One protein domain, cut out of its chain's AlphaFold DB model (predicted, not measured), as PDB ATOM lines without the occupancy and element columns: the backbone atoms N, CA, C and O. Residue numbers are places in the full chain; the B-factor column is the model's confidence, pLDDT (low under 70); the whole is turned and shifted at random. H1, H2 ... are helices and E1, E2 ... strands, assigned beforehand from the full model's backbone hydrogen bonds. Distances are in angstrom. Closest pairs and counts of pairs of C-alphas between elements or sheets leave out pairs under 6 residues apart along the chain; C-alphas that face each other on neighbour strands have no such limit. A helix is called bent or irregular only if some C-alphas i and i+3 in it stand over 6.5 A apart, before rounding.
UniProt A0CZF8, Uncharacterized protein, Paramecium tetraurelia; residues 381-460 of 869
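What this domain is: This is residues 381 to 460 of the 869 residues of an uncharacterized protein of Paramecium tetraurelia (UniProt A0CZF8). Picture one twisted sheet of four strands side by side, E1, E2, E3 and E4, with the three short helices gathered beyond one end of it and neither face covered by a helix. H1 and H2 lie on the way from E1 to E2, H3 lies on the way from E3 to E4, and after E4 the last residues, 445 to 460, turn at the other end of the sheet and fold back past E4 toward the end where the helices are. The printed part has 80 residues, with three named helices and four named strands in the order E1, H1, H2, E2, E3, H3, E4; the class is mixed, helices and strands. The sheet's order is E1, E2, E3, E4, all antiparallel. The whole is only just compact, close to loose, with a radius of gyration of the C-alphas of 13.9 A, and its outline is elongated, spanning 40 by 23 by 23 A.

Where its parts are: Find C-alpha 381 at (-47.278, -26.726, -36.640); here E1 begins, residues 381 to 388, 14.9 A long, and it bends by 102 degrees at residue 384. Next look for H1, residues 390 to 394, 9.1 A long, and H2, residues 397 to 402, 8.8 A long. E2 takes residues 406 to 413 over 22.3 A. From C-alpha 416 at (-44.154, -28.299, -30.294) E3 runs through residues 416 to 425, 22.8 A, and bends by 90 degrees at residue 419. H3 follows at residues 427 to 432, 10.5 A long. The last element, E4, residues 440 to 444, is 13.7 A long and ends at C-alpha 444, at (-39.156, -23.257, -24.844).

How they stand to each other: Start at the edge strand E1, beside the inner strand E2: they are antiparallel at 167 degrees, and N 385 and O 410 are 2.8 A apart, within hydrogen-bond range. Beyond E2 comes E3, the other inner strand; these two form a hairpin, antiparallel at 163 degrees, with N 409 and O 422 at 2.9 A and N 416 and O 413 at 2.9 A. E4 is the other edge strand, antiparallel to E3 at 175 degrees; look for N 423 and O 440 at 2.8 A. E1 and E4 are apart. Residues 443 to 444 of E4 also pair with residues 450 to 451, antiparallel. H1, H2 and H3 are not on the sheet. H1 and H2 are close but not clearly touching, the closest C-alphas being those of Met 392 and Gln 400, 7.6 A apart. H2 and H3 are close but not clearly touching, with the C-alphas of Ser 402 and Ala 429 closest at 6.7 A, and their lines are about perpendicular at 82 degrees. H1 and H3 are apart. In H2 every O i to N i+4 pair is within hydrogen-bond range; H1 has 0 of 1 such pairs and 1 of 2 O i to N i+3 pairs, and H3 has 0 of 2 and 1 of 3. H1 and H3 are irregular: C-alphas 390 and 393 are 7.6 A apart, and C-alphas 429 and 432 are 7.3 A apart.

The domain as a whole: The two C-alphas farthest apart are those of Lys 432 and Asn 447, at 41.6 A. The printed part has no cut, and no link between named elements is long; the link from H3 to E4, with 7 residues, is short, and the others are tight. After E4, residues 445 to 460 hold no named element, and the printed part ends at C-alpha 460, at (-58.616, -15.231, -13.060). The mean pLDDT of the printed part is 79.5; look for values under 70 at residues 392 to 401, 427 to 438 and 456 to 460 of this model.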
ATOM      1  N   LYS A 381     -47.640 -28.147 -36.595       98.38
ATOM      2  CA  LYS A 381     -47.278 -26.726 -36.640       98.38
ATOM      3  C   LYS A 381     -45.771 -26.565 -36.806       98.38
ATOM      4  O   LYS A 381     -45.008 -27.161 -36.042       98.38
ATOM      5  N   ILE A 382     -45.370 -25.681 -37.714       98.31
ATOM      6  CA  ILE A 382     -43.978 -25.277 -37.925       98.31
ATOM      7  C   ILE A 382     -43.846 -23.757 -38.117       98.31
ATOM      8  O   ILE A 382     -44.809 -23.062 -38.448       98.31
ATOM      9  N   GLY A 383     -42.636 -23.237 -37.909       98.12
ATOM     10  CA  GLY A 383     -42.284 -21.841 -38.157       98.12
ATOM     11  C   GLY A 383     -42.955 -20.859 -37.193       98.12
ATOM     12  O   GLY A 383     -43.311 -21.201 -36.066       98.12
ATOM     13  N   LYS A 384     -43.117 -19.605 -37.628       98.19
ATOM     14  CA  LYS A 384     -43.678 -18.524 -36.800       98.19
ATOM     15  C   LYS A 384     -45.189 -18.655 -36.649       98.19
ATOM     16  O   LYS A 384     -45.917 -18.817 -37.627       98.19
ATOM     17  N   TRP A 385     -45.652 -18.513 -35.413       98.31
ATOM     18  CA  TRP A 385     -47.049 -18.636 -35.024       98.31
ATOM     19  C   TRP A 385     -47.499 -17.488 -34.128       98.31
ATOM     20  O   TRP A 385     -46.787 -17.030 -33.235       98.31
ATOM     21  N   VAL A 386     -48.743 -17.076 -34.347       97.50
ATOM     22  CA  VAL A 386     -49.470 -16.086 -33.559       97.50
ATOM     23  C   VAL A 386     -50.752 -16.742 -33.059       97.50
ATOM     24  O   VAL A 386     -51.739 -16.862 -33.788       97.50
ATOM     25  N   GLU A 387     -50.749 -17.181 -31.806       96.31
ATOM     26  CA  GLU A 387     -51.910 -17.789 -31.159       96.31
ATOM     27  C   GLU A 387     -52.718 -16.756 -30.371       96.31
ATOM     28  O   GLU A 387     -52.167 -15.828 -29.784       96.31
ATOM     29  N   ILE A 388     -54.036 -16.935 -30.306       94.44
ATOM     30  CA  ILE A 388     -54.915 -16.132 -29.446       94.44
ATOM     31  C   ILE A 388     -55.197 -16.929 -28.171       94.44
ATOM     32  O   ILE A 388     -55.440 -18.137 -28.232       94.44
ATOM     33  N   LEU A 389     -55.165 -16.267 -27.008       91.38
ATOM     34  CA  LEU A 389     -55.400 -16.909 -25.712       91.38
ATOM     35  C   LEU A 389     -56.795 -17.569 -25.661       91.38
ATOM     36  O   LEU A 389     -57.802 -16.898 -25.449       91.38
ATOM     37  N   LYS A 390     -56.865 -18.902 -25.805       78.50
ATOM     38  CA  LYS A 390     -58.136 -19.658 -25.877       78.50
ATOM     39  C   LYS A 390     -59.063 -19.460 -24.665       78.50
ATOM     40  O   LYS A 390     -60.273 -19.611 -24.799       78.50
ATOM     41  N   LYS A 391     -58.519 -19.104 -23.494       71.94
ATOM     42  CA  LYS A 391     -59.267 -18.896 -22.237       71.94
ATOM     43  C   LYS A 391     -59.994 -17.539 -22.127       71.94
ATOM     44  O   LYS A 391     -60.501 -17.232 -21.055       71.94
ATOM     45  N   MET A 392     -60.122 -16.754 -23.206       60.97
ATOM     46  CA  MET A 392     -60.918 -15.503 -23.239       60.97
ATOM     47  C   MET A 392     -62.322 -15.633 -22.617       60.97
ATOM     48  O   MET A 392     -62.794 -14.706 -21.965       60.97
ATOM     49  N   ASN A 393     -62.964 -16.797 -22.753       52.34
ATOM     50  CA  ASN A 393     -64.307 -17.058 -22.220       52.34
ATOM     51  C   ASN A 393     -64.351 -17.167 -20.678       52.34
ATOM     52  O   ASN A 393     -65.432 -17.105 -20.102       52.34
ATOM     53  N   GLN A 394     -63.199 -17.322 -20.012       56.88
ATOM     54  CA  GLN A 394     -63.059 -17.311 -18.547       56.88
ATOM     55  C   GLN A 394     -62.654 -15.929 -18.001       56.88
ATOM     56  O   GLN A 394     -62.668 -15.712 -16.791       56.88
ATOM     57  N   ILE A 395     -62.287 -14.984 -18.872       57.91
ATOM     58  CA  ILE A 395     -61.959 -13.616 -18.464       57.91
ATOM     59  C   ILE A 395     -63.284 -12.847 -18.285       57.91
ATOM     60  O   ILE A 395     -64.163 -12.975 -19.143       57.91
ATOM     61  N   PRO A 396     -63.470 -12.060 -17.201       56.88
ATOM     62  CA  PRO A 396     -64.729 -11.367 -16.930       56.88
ATOM     63  C   PRO A 396     -65.267 -10.563 -18.122       56.88
ATOM     64  O   PRO A 396     -64.502  -9.912 -18.830       56.88
ATOM     65  N   SER A 397     -66.593 -10.532 -18.284       57.12
ATOM     66  CA  SER A 397     -67.323  -9.936 -19.425       57.12
ATOM     67  C   SER A 397     -66.911  -8.507 -19.820       57.12
ATOM     68  O   SER A 397     -67.096  -8.098 -20.967       57.12
ATOM     69  N   PHE A 398     -66.300  -7.751 -18.906       52.16
ATOM     70  CA  PHE A 398     -65.695  -6.449 -19.183       52.16
ATOM     71  C   PHE A 398     -64.571  -6.498 -20.239       52.16
ATOM     72  O   PHE A 398     -64.487  -5.606 -21.084       52.16
ATOM     73  N   THR A 399     -63.722  -7.534 -20.255       57.41
ATOM     74  CA  THR A 399     -62.642  -7.637 -21.256       57.41
ATOM     75  C   THR A 399     -63.180  -7.975 -22.641       57.41
ATOM     76  O   THR A 399     -62.713  -7.400 -23.624       57.41
ATOM     77  N   GLN A 400     -64.229  -8.797 -22.723       61.53
ATOM     78  CA  GLN A 400     -64.938  -9.084 -23.973       61.53
ATOM     79  C   GLN A 400     -65.523  -7.797 -24.581       61.53
ATOM     80  O   GLN A 400     -65.303  -7.515 -25.756       61.53
ATOM     81  N   GLN A 401     -66.155  -6.941 -23.764       65.25
ATOM     82  CA  GLN A 401     -66.644  -5.622 -24.201       65.25
ATOM     83  C   GLN A 401     -65.525  -4.653 -24.617       65.25
ATOM     84  O   GLN A 401     -65.754  -3.752 -25.426       65.25
ATOM     85  N   SER A 402     -64.317  -4.807 -24.067       72.00
ATOM     86  CA  SER A 402     -63.179  -3.928 -24.362       72.00
ATOM     87  C   SER A 402     -62.470  -4.232 -25.690       72.00
ATOM     88  O   SER A 402     -61.681  -3.408 -26.152       72.00
ATOM     89  N   GLY A 403     -62.718  -5.396 -26.305       80.06
ATOM     90  CA  GLY A 403     -62.025  -5.826 -27.527       80.06
ATOM     91  C   GLY A 403     -60.521  -6.083 -27.340       80.06
ATOM     92  O   GLY A 403     -59.764  -6.065 -28.313       80.06
ATOM     93  N   ILE A 404     -60.062  -6.295 -26.100       84.38
ATOM     94  CA  ILE A 404     -58.668  -6.634 -25.806       84.38
ATOM     95  C   ILE A 404     -58.392  -8.054 -26.302       84.38
ATOM     96  O   ILE A 404     -58.854  -9.033 -25.723       84.38
ATOM     97  N   ILE A 405     -57.588  -8.161 -27.360       88.31
ATOM     98  CA  ILE A 405     -57.080  -9.437 -27.867       88.31
ATOM     99  C   ILE A 405     -55.639  -9.600 -27.389       88.31
ATOM    100  O   ILE A 405     -54.768  -8.779 -27.693       88.31
ATOM    101  N   VAL A 406     -55.417 -10.670 -26.628       92.81
ATOM    102  CA  VAL A 406     -54.123 -11.101 -26.103       92.81
ATOM    103  C   VAL A 406     -53.592 -12.204 -27.013       92.81
ATOM    104  O   VAL A 406     -54.258 -13.227 -27.207       92.81
ATOM    105  N   LYS A 407     -52.411 -11.971 -27.585       95.00
ATOM    106  CA  LYS A 407     -51.740 -12.857 -28.535       95.00
ATOM    107  C   LYS A 407     -50.447 -13.404 -27.945       95.00
ATOM    108  O   LYS A 407     -49.736 -12.688 -27.246       95.00
ATOM    109  N   PHE A 408     -50.124 -14.641 -28.282       96.12
ATOM    110  CA  PHE A 408     -48.830 -15.265 -28.048       96.12
ATOM    111  C   PHE A 408     -48.122 -15.397 -29.391       96.12
ATOM    112  O   PHE A 408     -48.660 -16.023 -30.300       96.12
ATOM    113  N   GLU A 409     -46.941 -14.804 -29.520       97.56
ATOM    114  CA  GLU A 409     -46.133 -14.838 -30.738       97.56
ATOM    115  C   GLU A 409     -44.826 -15.579 -30.457       97.56
ATOM    116  O   GLU A 409     -44.097 -15.207 -29.538       97.56
ATOM    117  N   GLY A 410     -44.528 -16.614 -31.232       97.62
ATOM    118  CA  GLY A 410     -43.322 -17.425 -31.085       97.62
ATOM    119  C   GLY A 410     -43.197 -18.422 -32.229       97.62
ATOM    120  O   GLY A 410     -43.817 -18.234 -33.277       97.62
ATOM    121  N   GLU A 411     -42.398 -19.467 -32.047       98.06
ATOM    122  CA  GLU A 411     -42.127 -20.453 -33.094       98.06
ATOM    123  C   GLU A 411     -42.550 -21.864 -32.674       98.06
ATOM    124  O   GLU A 411     -42.570 -22.214 -31.490       98.06
ATOM    125  N   TYR A 412     -42.950 -22.657 -33.665       98.31
ATOM    126  CA  TYR A 412     -43.254 -24.075 -33.540       98.31
ATOM    127  C   TYR A 412     -42.254 -24.902 -34.357       98.31
ATOM    128  O   TYR A 412     -41.848 -24.506 -35.450       98.31
ATOM    129  N   PHE A 413     -41.919 -26.083 -33.853       97.81
ATOM    130  CA  PHE A 413     -41.151 -27.106 -34.556       97.81
ATOM    131  C   PHE A 413     -41.799 -28.467 -34.286       97.81
ATOM    132  O   PHE A 413     -42.049 -28.810 -33.130       97.81
ATOM    133  N   LYS A 414     -42.134 -29.213 -35.348       97.31
ATOM    134  CA  LYS A 414     -42.816 -30.522 -35.281       97.31
ATOM    135  C   LYS A 414     -44.011 -30.540 -34.307       97.31
ATOM    136  O   LYS A 414     -44.155 -31.433 -33.479       97.31
ATOM    137  N   GLY A 415     -44.853 -29.503 -34.350       97.25
ATOM    138  CA  GLY A 415     -46.048 -29.384 -33.506       97.25
ATOM    139  C   GLY A 415     -45.802 -28.922 -32.062       97.25
ATOM    140  O   GLY A 415     -46.767 -28.605 -31.363       97.25
ATOM    141  N   LYS A 416     -44.544 -28.788 -31.626       97.81
ATOM    142  CA  LYS A 416     -44.154 -28.299 -30.294       97.81
ATOM    143  C   LYS A 416     -43.747 -26.827 -30.322       97.81
ATOM    144  O   LYS A 416     -43.197 -26.357 -31.313       97.81
ATOM    145  N   ARG A 417     -44.012 -26.083 -29.244       97.75
ATOM    146  CA  ARG A 417     -43.540 -24.693 -29.103       97.75
ATOM    147  C   ARG A 417     -42.041 -24.693 -28.837       97.75
ATOM    148  O   ARG A 417     -41.610 -25.400 -27.941       97.75
ATOM    149  N   VAL A 418     -41.287 -23.864 -29.548       97.94
ATOM    150  CA  VAL A 418     -39.836 -23.708 -29.376       97.94
ATOM    151  C   VAL A 418     -39.453 -22.228 -29.299       97.94
ATOM    152  O   VAL A 418     -40.212 -21.347 -29.718       97.94
ATOM    153  N   GLY A 419     -38.273 -21.943 -28.752       97.38
ATOM    154  CA  GLY A 419     -37.692 -20.604 -28.732       97.38
ATOM    155  C   GLY A 419     -38.463 -19.600 -27.869       97.38
ATOM    156  O   GLY A 419     -39.161 -19.955 -26.918       97.38
ATOM    157  N   ASN A 420     -38.307 -18.314 -28.180       97.31
ATOM    158  CA  ASN A 420     -38.801 -17.214 -27.350       97.31
ATOM    159  C   ASN A 420     -40.253 -16.847 -27.684       97.31
ATOM    160  O   ASN A 420     -40.524 -16.204 -28.698       97.31
ATOM    161  N   TRP A 421     -41.172 -17.173 -26.779       97.19
ATOM    162  CA  TRP A 421     -42.591 -16.848 -26.897       97.19
ATOM    163  C   TRP A 421     -42.916 -15.538 -26.175       97.19
ATOM    164  O   TRP A 421     -42.657 -15.393 -24.982       97.19
ATOM    165  N   LYS A 422     -43.498 -14.577 -26.900       96.06
ATOM    166  CA  LYS A 422     -43.833 -13.224 -26.429       96.06
ATOM    167  C   LYS A 422     -45.345 -13.033 -26.349       96.06
ATOM    168  O   LYS A 422     -46.061 -13.183 -27.336       96.06
ATOM    169  N   LEU A 423     -45.826 -12.636 -25.179       94.81
ATOM    170  CA  LEU A 423     -47.195 -12.194 -24.949       94.81
ATOM    171  C   LEU A 423     -47.339 -10.736 -25.401       94.81
ATOM    172  O   LEU A 423     -46.664  -9.852 -24.872       94.81
ATOM    173  N   LYS A 424     -48.225 -10.480 -26.367       93.19
ATOM    174  CA  LYS A 424     -48.561  -9.138 -26.856       93.19
ATOM    175  C   LYS A 424     -50.051  -8.854 -26.702       93.19
ATOM    176  O   LYS A 424     -50.907  -9.581 -27.206       93.19
ATOM    177  N   GLN A 425     -50.365  -7.735 -26.065       90.56
ATOM    178  CA  GLN A 425     -51.716  -7.188 -25.986       90.56
ATOM    179  C   GLN A 425     -51.948  -6.181 -27.124       90.56
ATOM    180  O   GLN A 425     -51.120  -5.299 -27.358       90.56
ATOM    181  N   ASN A 426     -53.071  -6.279 -27.842       79.56
ATOM    182  CA  ASN A 426     -53.370  -5.351 -28.936       79.56
ATOM    183  C   ASN A 426     -53.692  -3.933 -28.414       79.56
ATOM    184  O   ASN A 426     -54.799  -3.664 -27.942       79.56
ATOM    185  N   GLN A 427     -52.737  -3.011 -28.549       62.25
ATOM    186  CA  GLN A 427     -52.821  -1.649 -28.010       62.25
ATOM    187  C   GLN A 427     -53.948  -0.785 -28.609       62.25
ATOM    188  O   GLN A 427     -54.345   0.189 -27.975       62.25
ATOM    189  N   LYS A 428     -54.524  -1.114 -29.779       62.44
ATOM    190  CA  LYS A 428     -55.570  -0.264 -30.397       62.44
ATOM    191  C   LYS A 428     -56.853  -0.127 -29.556       62.44
ATOM    192  O   LYS A 428     -57.560   0.864 -29.716       62.44
ATOM    193  N   ALA A 429     -57.120  -1.045 -28.624       54.09
ATOM    194  CA  ALA A 429     -58.217  -0.917 -27.658       54.09
ATOM    195  C   ALA A 429     -57.953   0.136 -26.549       54.09
ATOM    196  O   ALA A 429     -58.893   0.634 -25.928       54.09
ATOM    197  N   MET A 430     -56.693   0.525 -26.310       46.84
ATOM    198  CA  MET A 430     -56.291   1.376 -25.178       46.84
ATOM    199  C   MET A 430     -56.551   2.880 -25.336       46.84
ATOM    200  O   MET A 430     -56.323   3.629 -24.389       46.84
ATOM    201  N   TYR A 431     -57.128   3.364 -26.443       48.62
ATOM    202  CA  TYR A 431     -57.474   4.794 -26.569       48.62
ATOM    203  C   TYR A 431     -58.481   5.309 -25.511       48.62
ATOM    204  O   TYR A 431     -58.715   6.515 -25.428       48.62
ATOM    205  N   LYS A 432     -59.045   4.426 -24.668       50.53
ATOM    206  CA  LYS A 432     -59.833   4.775 -23.468       50.53
ATOM    207  C   LYS A 432     -59.225   4.358 -22.121       50.53
ATOM    208  O   LYS A 432     -59.736   4.794 -21.096       50.53
ATOM    209  N   MET A 433     -58.160   3.556 -22.097       47.53
ATOM    210  CA  MET A 433     -57.455   3.144 -20.874       47.53
ATOM    211  C   MET A 433     -55.957   3.341 -21.100       47.53
ATOM    212  O   MET A 433     -55.315   2.532 -21.760       47.53
ATOM    213  N   ARG A 434     -55.411   4.457 -20.608       43.69
ATOM    214  CA  ARG A 434     -54.008   4.821 -20.836       43.69
ATOM    215  C   ARG A 434     -53.074   3.925 -19.999       43.69
ATOM    216  O   ARG A 434     -53.247   3.829 -18.791       43.69
ATOM    217  N   ASN A 435     -52.047   3.378 -20.653       50.94
ATOM    218  CA  ASN A 435     -50.802   2.852 -20.064       50.94
ATOM    219  C   ASN A 435     -50.834   1.471 -19.359       50.94
ATOM    220  O   ASN A 435     -50.109   1.277 -18.388       50.94
ATOM    221  N   LEU A 436     -51.584   0.486 -19.870       49.25
ATOM    222  CA  LEU A 436     -51.467  -0.930 -19.464       49.25
ATOM    223  C   LEU A 436     -50.885  -1.788 -20.604       49.25
ATOM    224  O   LEU A 436     -51.615  -2.308 -21.443       49.25
ATOM    225  N   THR A 437     -49.559  -1.945 -20.633       53.94
ATOM    226  CA  THR A 437     -48.879  -2.877 -21.551       53.94
ATOM    227  C   THR A 437     -48.561  -4.169 -20.811       53.94
ATOM    228  O   THR A 437     -47.574  -4.237 -20.082       53.94
ATOM    229  N   ILE A 438     -49.374  -5.207 -21.009       66.62
ATOM    230  CA  ILE A 438     -49.051  -6.550 -20.516       66.62
ATOM    231  C   ILE A 438     -48.094  -7.205 -21.516       66.62
ATOM    232  O   ILE A 438     -48.506  -7.675 -22.579       66.62
ATOM    233  N   SER A 439     -46.807  -7.208 -21.169       72.50
ATOM    234  CA  SER A 439     -45.754  -7.951 -21.860       72.50
ATOM    235  C   SER A 439     -45.200  -9.029 -20.936       72.50
ATOM    236  O   SER A 439     -44.678  -8.727 -19.867       72.50
ATOM    237  N   GLY A 440     -45.287 -10.278 -21.376       83.25
ATOM    238  CA  GLY A 440     -44.636 -11.421 -20.747       83.25
ATOM    239  C   GLY A 440     -43.853 -12.201 -21.792       83.25
ATOM    240  O   GLY A 440     -44.177 -12.152 -22.979       83.25
ATOM    241  N   SER A 441     -42.828 -12.924 -21.366       90.06
ATOM    242  CA  SER A 441     -42.111 -13.859 -22.228       90.06
ATOM    243  C   SER A 441     -41.726 -15.116 -21.465       90.06
ATOM    244  O   SER A 441     -41.603 -15.088 -20.242       90.06
ATOM    245  N   GLY A 442     -41.529 -16.201 -22.203       92.88
ATOM    246  CA  GLY A 442     -40.940 -17.449 -21.728       92.88
ATOM    247  C   GLY A 442     -40.233 -18.136 -22.891       92.88
ATOM    248  O   GLY A 442     -40.528 -17.830 -24.052       92.88
ATOM    249  N   THR A 443     -39.278 -19.016 -22.603       95.38
ATOM    250  CA  THR A 443     -38.489 -19.692 -23.642       95.38
ATOM    251  C   THR A 443     -38.745 -21.192 -23.586       95.38
ATOM    252  O   THR A 443     -38.839 -21.777 -22.510       95.38
ATOM    253  N   PHE A 444     -38.942 -21.817 -24.740       96.31
ATOM    254  CA  PHE A 444     -39.156 -23.257 -24.844       96.31
ATOM    255  C   PHE A 444     -37.924 -23.911 -25.474       96.31
ATOM    256  O   PHE A 444     -37.349 -23.355 -26.416       96.31
ATOM    257  N   ASN A 445     -37.504 -25.067 -24.957       95.75
ATOM    258  CA  ASN A 445     -36.464 -25.875 -25.596       95.75
ATOM    259  C   ASN A 445     -37.014 -26.565 -26.866       95.75
ATOM    260  O   ASN A 445     -38.198 -26.461 -27.187       95.75
ATOM    261  N   GLU A 446     -36.158 -27.285 -27.589       95.25
ATOM    262  CA  GLU A 446     -36.539 -28.065 -28.779       95.25
ATOM    263  C   GLU A 446     -37.561 -29.184 -28.495       95.25
ATOM    264  O   GLU A 446     -38.384 -29.520 -29.347       95.25
ATOM    265  N   ASN A 447     -37.566 -29.709 -27.266       95.94
ATOM    266  CA  ASN A 447     -38.484 -30.746 -26.803       95.94
ATOM    267  C   ASN A 447     -39.874 -30.221 -26.422       95.94
ATOM    268  O   ASN A 447     -40.760 -31.037 -26.159       95.94
ATOM    269  N   GLY A 448     -40.102 -28.903 -26.454       95.50
ATOM    270  CA  GLY A 448     -41.360 -28.264 -26.065       95.50
ATOM    271  C   GLY A 448     -41.487 -27.947 -24.573       95.50
ATOM    272  O   GLY A 448     -42.538 -27.463 -24.147       95.50
ATOM    273  N   ASP A 449     -40.438 -28.185 -23.788       95.81
ATOM    274  CA  ASP A 449     -40.399 -27.922 -22.354       95.81
ATOM    275  C   ASP A 449     -40.075 -26.457 -22.071       95.81
ATOM    276  O   ASP A 449     -39.359 -25.774 -22.811       95.81
ATOM    277  N   LYS A 450     -40.582 -25.971 -20.943       95.94
ATOM    278  CA  LYS A 450     -40.356 -24.610 -20.463       95.94
ATOM    279  C   LYS A 450     -38.945 -24.469 -19.894       95.94
ATOM    280  O   LYS A 450     -38.598 -25.160 -18.941       95.94
ATOM    281  N   LYS A 451     -38.157 -23.525 -20.415       93.00
ATOM    282  CA  LYS A 451     -36.826 -23.162 -19.912       93.00
ATOM    283  C   LYS A 451     -36.803 -21.710 -19.408       93.00
ATOM    284  O   LYS A 451     -37.325 -20.794 -20.038       93.00
ATOM    285  N   GLY A 452     -36.171 -21.480 -18.258       89.12
ATOM    286  CA  GLY A 452     -36.046 -20.143 -17.660       89.12
ATOM    287  C   GLY A 452     -37.319 -19.626 -16.971       89.12
ATOM    288  O   GLY A 452     -38.217 -20.387 -16.620       89.12
ATOM    289  N   ARG A 453     -37.381 -18.310 -16.719       82.88
ATOM    290  CA  ARG A 453     -38.490 -17.676 -15.982       82.88
ATOM    291  C   ARG A 453     -39.692 -17.431 -16.893       82.88
ATOM    292  O   ARG A 453     -39.590 -16.685 -17.863       82.88
ATOM    293  N   PHE A 454     -40.839 -17.996 -16.526       85.88
ATOM    294  CA  PHE A 454     -42.118 -17.784 -17.200       85.88
ATOM    295  C   PHE A 454     -43.001 -16.805 -16.429       85.88
ATOM    296  O   PHE A 454     -43.210 -16.957 -15.228       85.88
ATOM    297  N   ILE A 455     -43.586 -15.835 -17.137       78.31
ATOM    298  CA  ILE A 455     -44.712 -15.045 -16.621       78.31
ATOM    299  C   ILE A 455     -46.002 -15.732 -17.072       78.31
ATOM    300  O   ILE A 455     -46.539 -15.450 -18.145       78.31
ATOM    301  N   GLU A 456     -46.479 -16.674 -16.260       69.12
ATOM    302  CA  GLU A 456     -47.727 -17.398 -16.511       69.12
ATOM    303  C   GLU A 456     -48.904 -16.766 -15.768       69.12
ATOM    304  O   GLU A 456     -48.943 -16.695 -14.543       69.12
ATOM    305  N   LEU A 457     -49.894 -16.316 -16.541       64.38
ATOM    306  CA  LEU A 457     -51.168 -15.799 -16.045       64.38
ATOM    307  C   LEU A 457     -52.094 -16.980 -15.719       64.38
ATOM    308  O   LEU A 457     -52.950 -17.340 -16.531       64.38
ATOM    309  N   HIS A 458     -51.875 -17.634 -14.575       38.72
ATOM    310  CA  HIS A 458     -52.543 -18.904 -14.257       38.72
ATOM    311  C   HIS A 458     -53.955 -18.778 -13.692       38.72
ATOM    312  O   HIS A 458     -54.759 -19.687 -13.912       38.72
ATOM    313  N   LYS A 459     -54.298 -17.679 -13.007       45.78
ATOM    314  CA  LYS A 459     -55.631 -17.510 -12.403       45.78
ATOM    315  C   LYS A 459     -56.362 -16.258 -12.883       45.78
ATOM    316  O   LYS A 459     -55.778 -15.227 -13.216       45.78
ATOM    317  N   GLN A 460     -57.695 -16.356 -12.865       43.31
ATOM    318  CA  GLN A 460     -58.616 -15.231 -13.060       43.31
ATOM    319  C   GLN A 460     -58.336 -14.108 -12.050       43.31
ATOM    320  O   GLN A 460     -58.448 -12.928 -12.389       43.31
TER     321      GLN A 460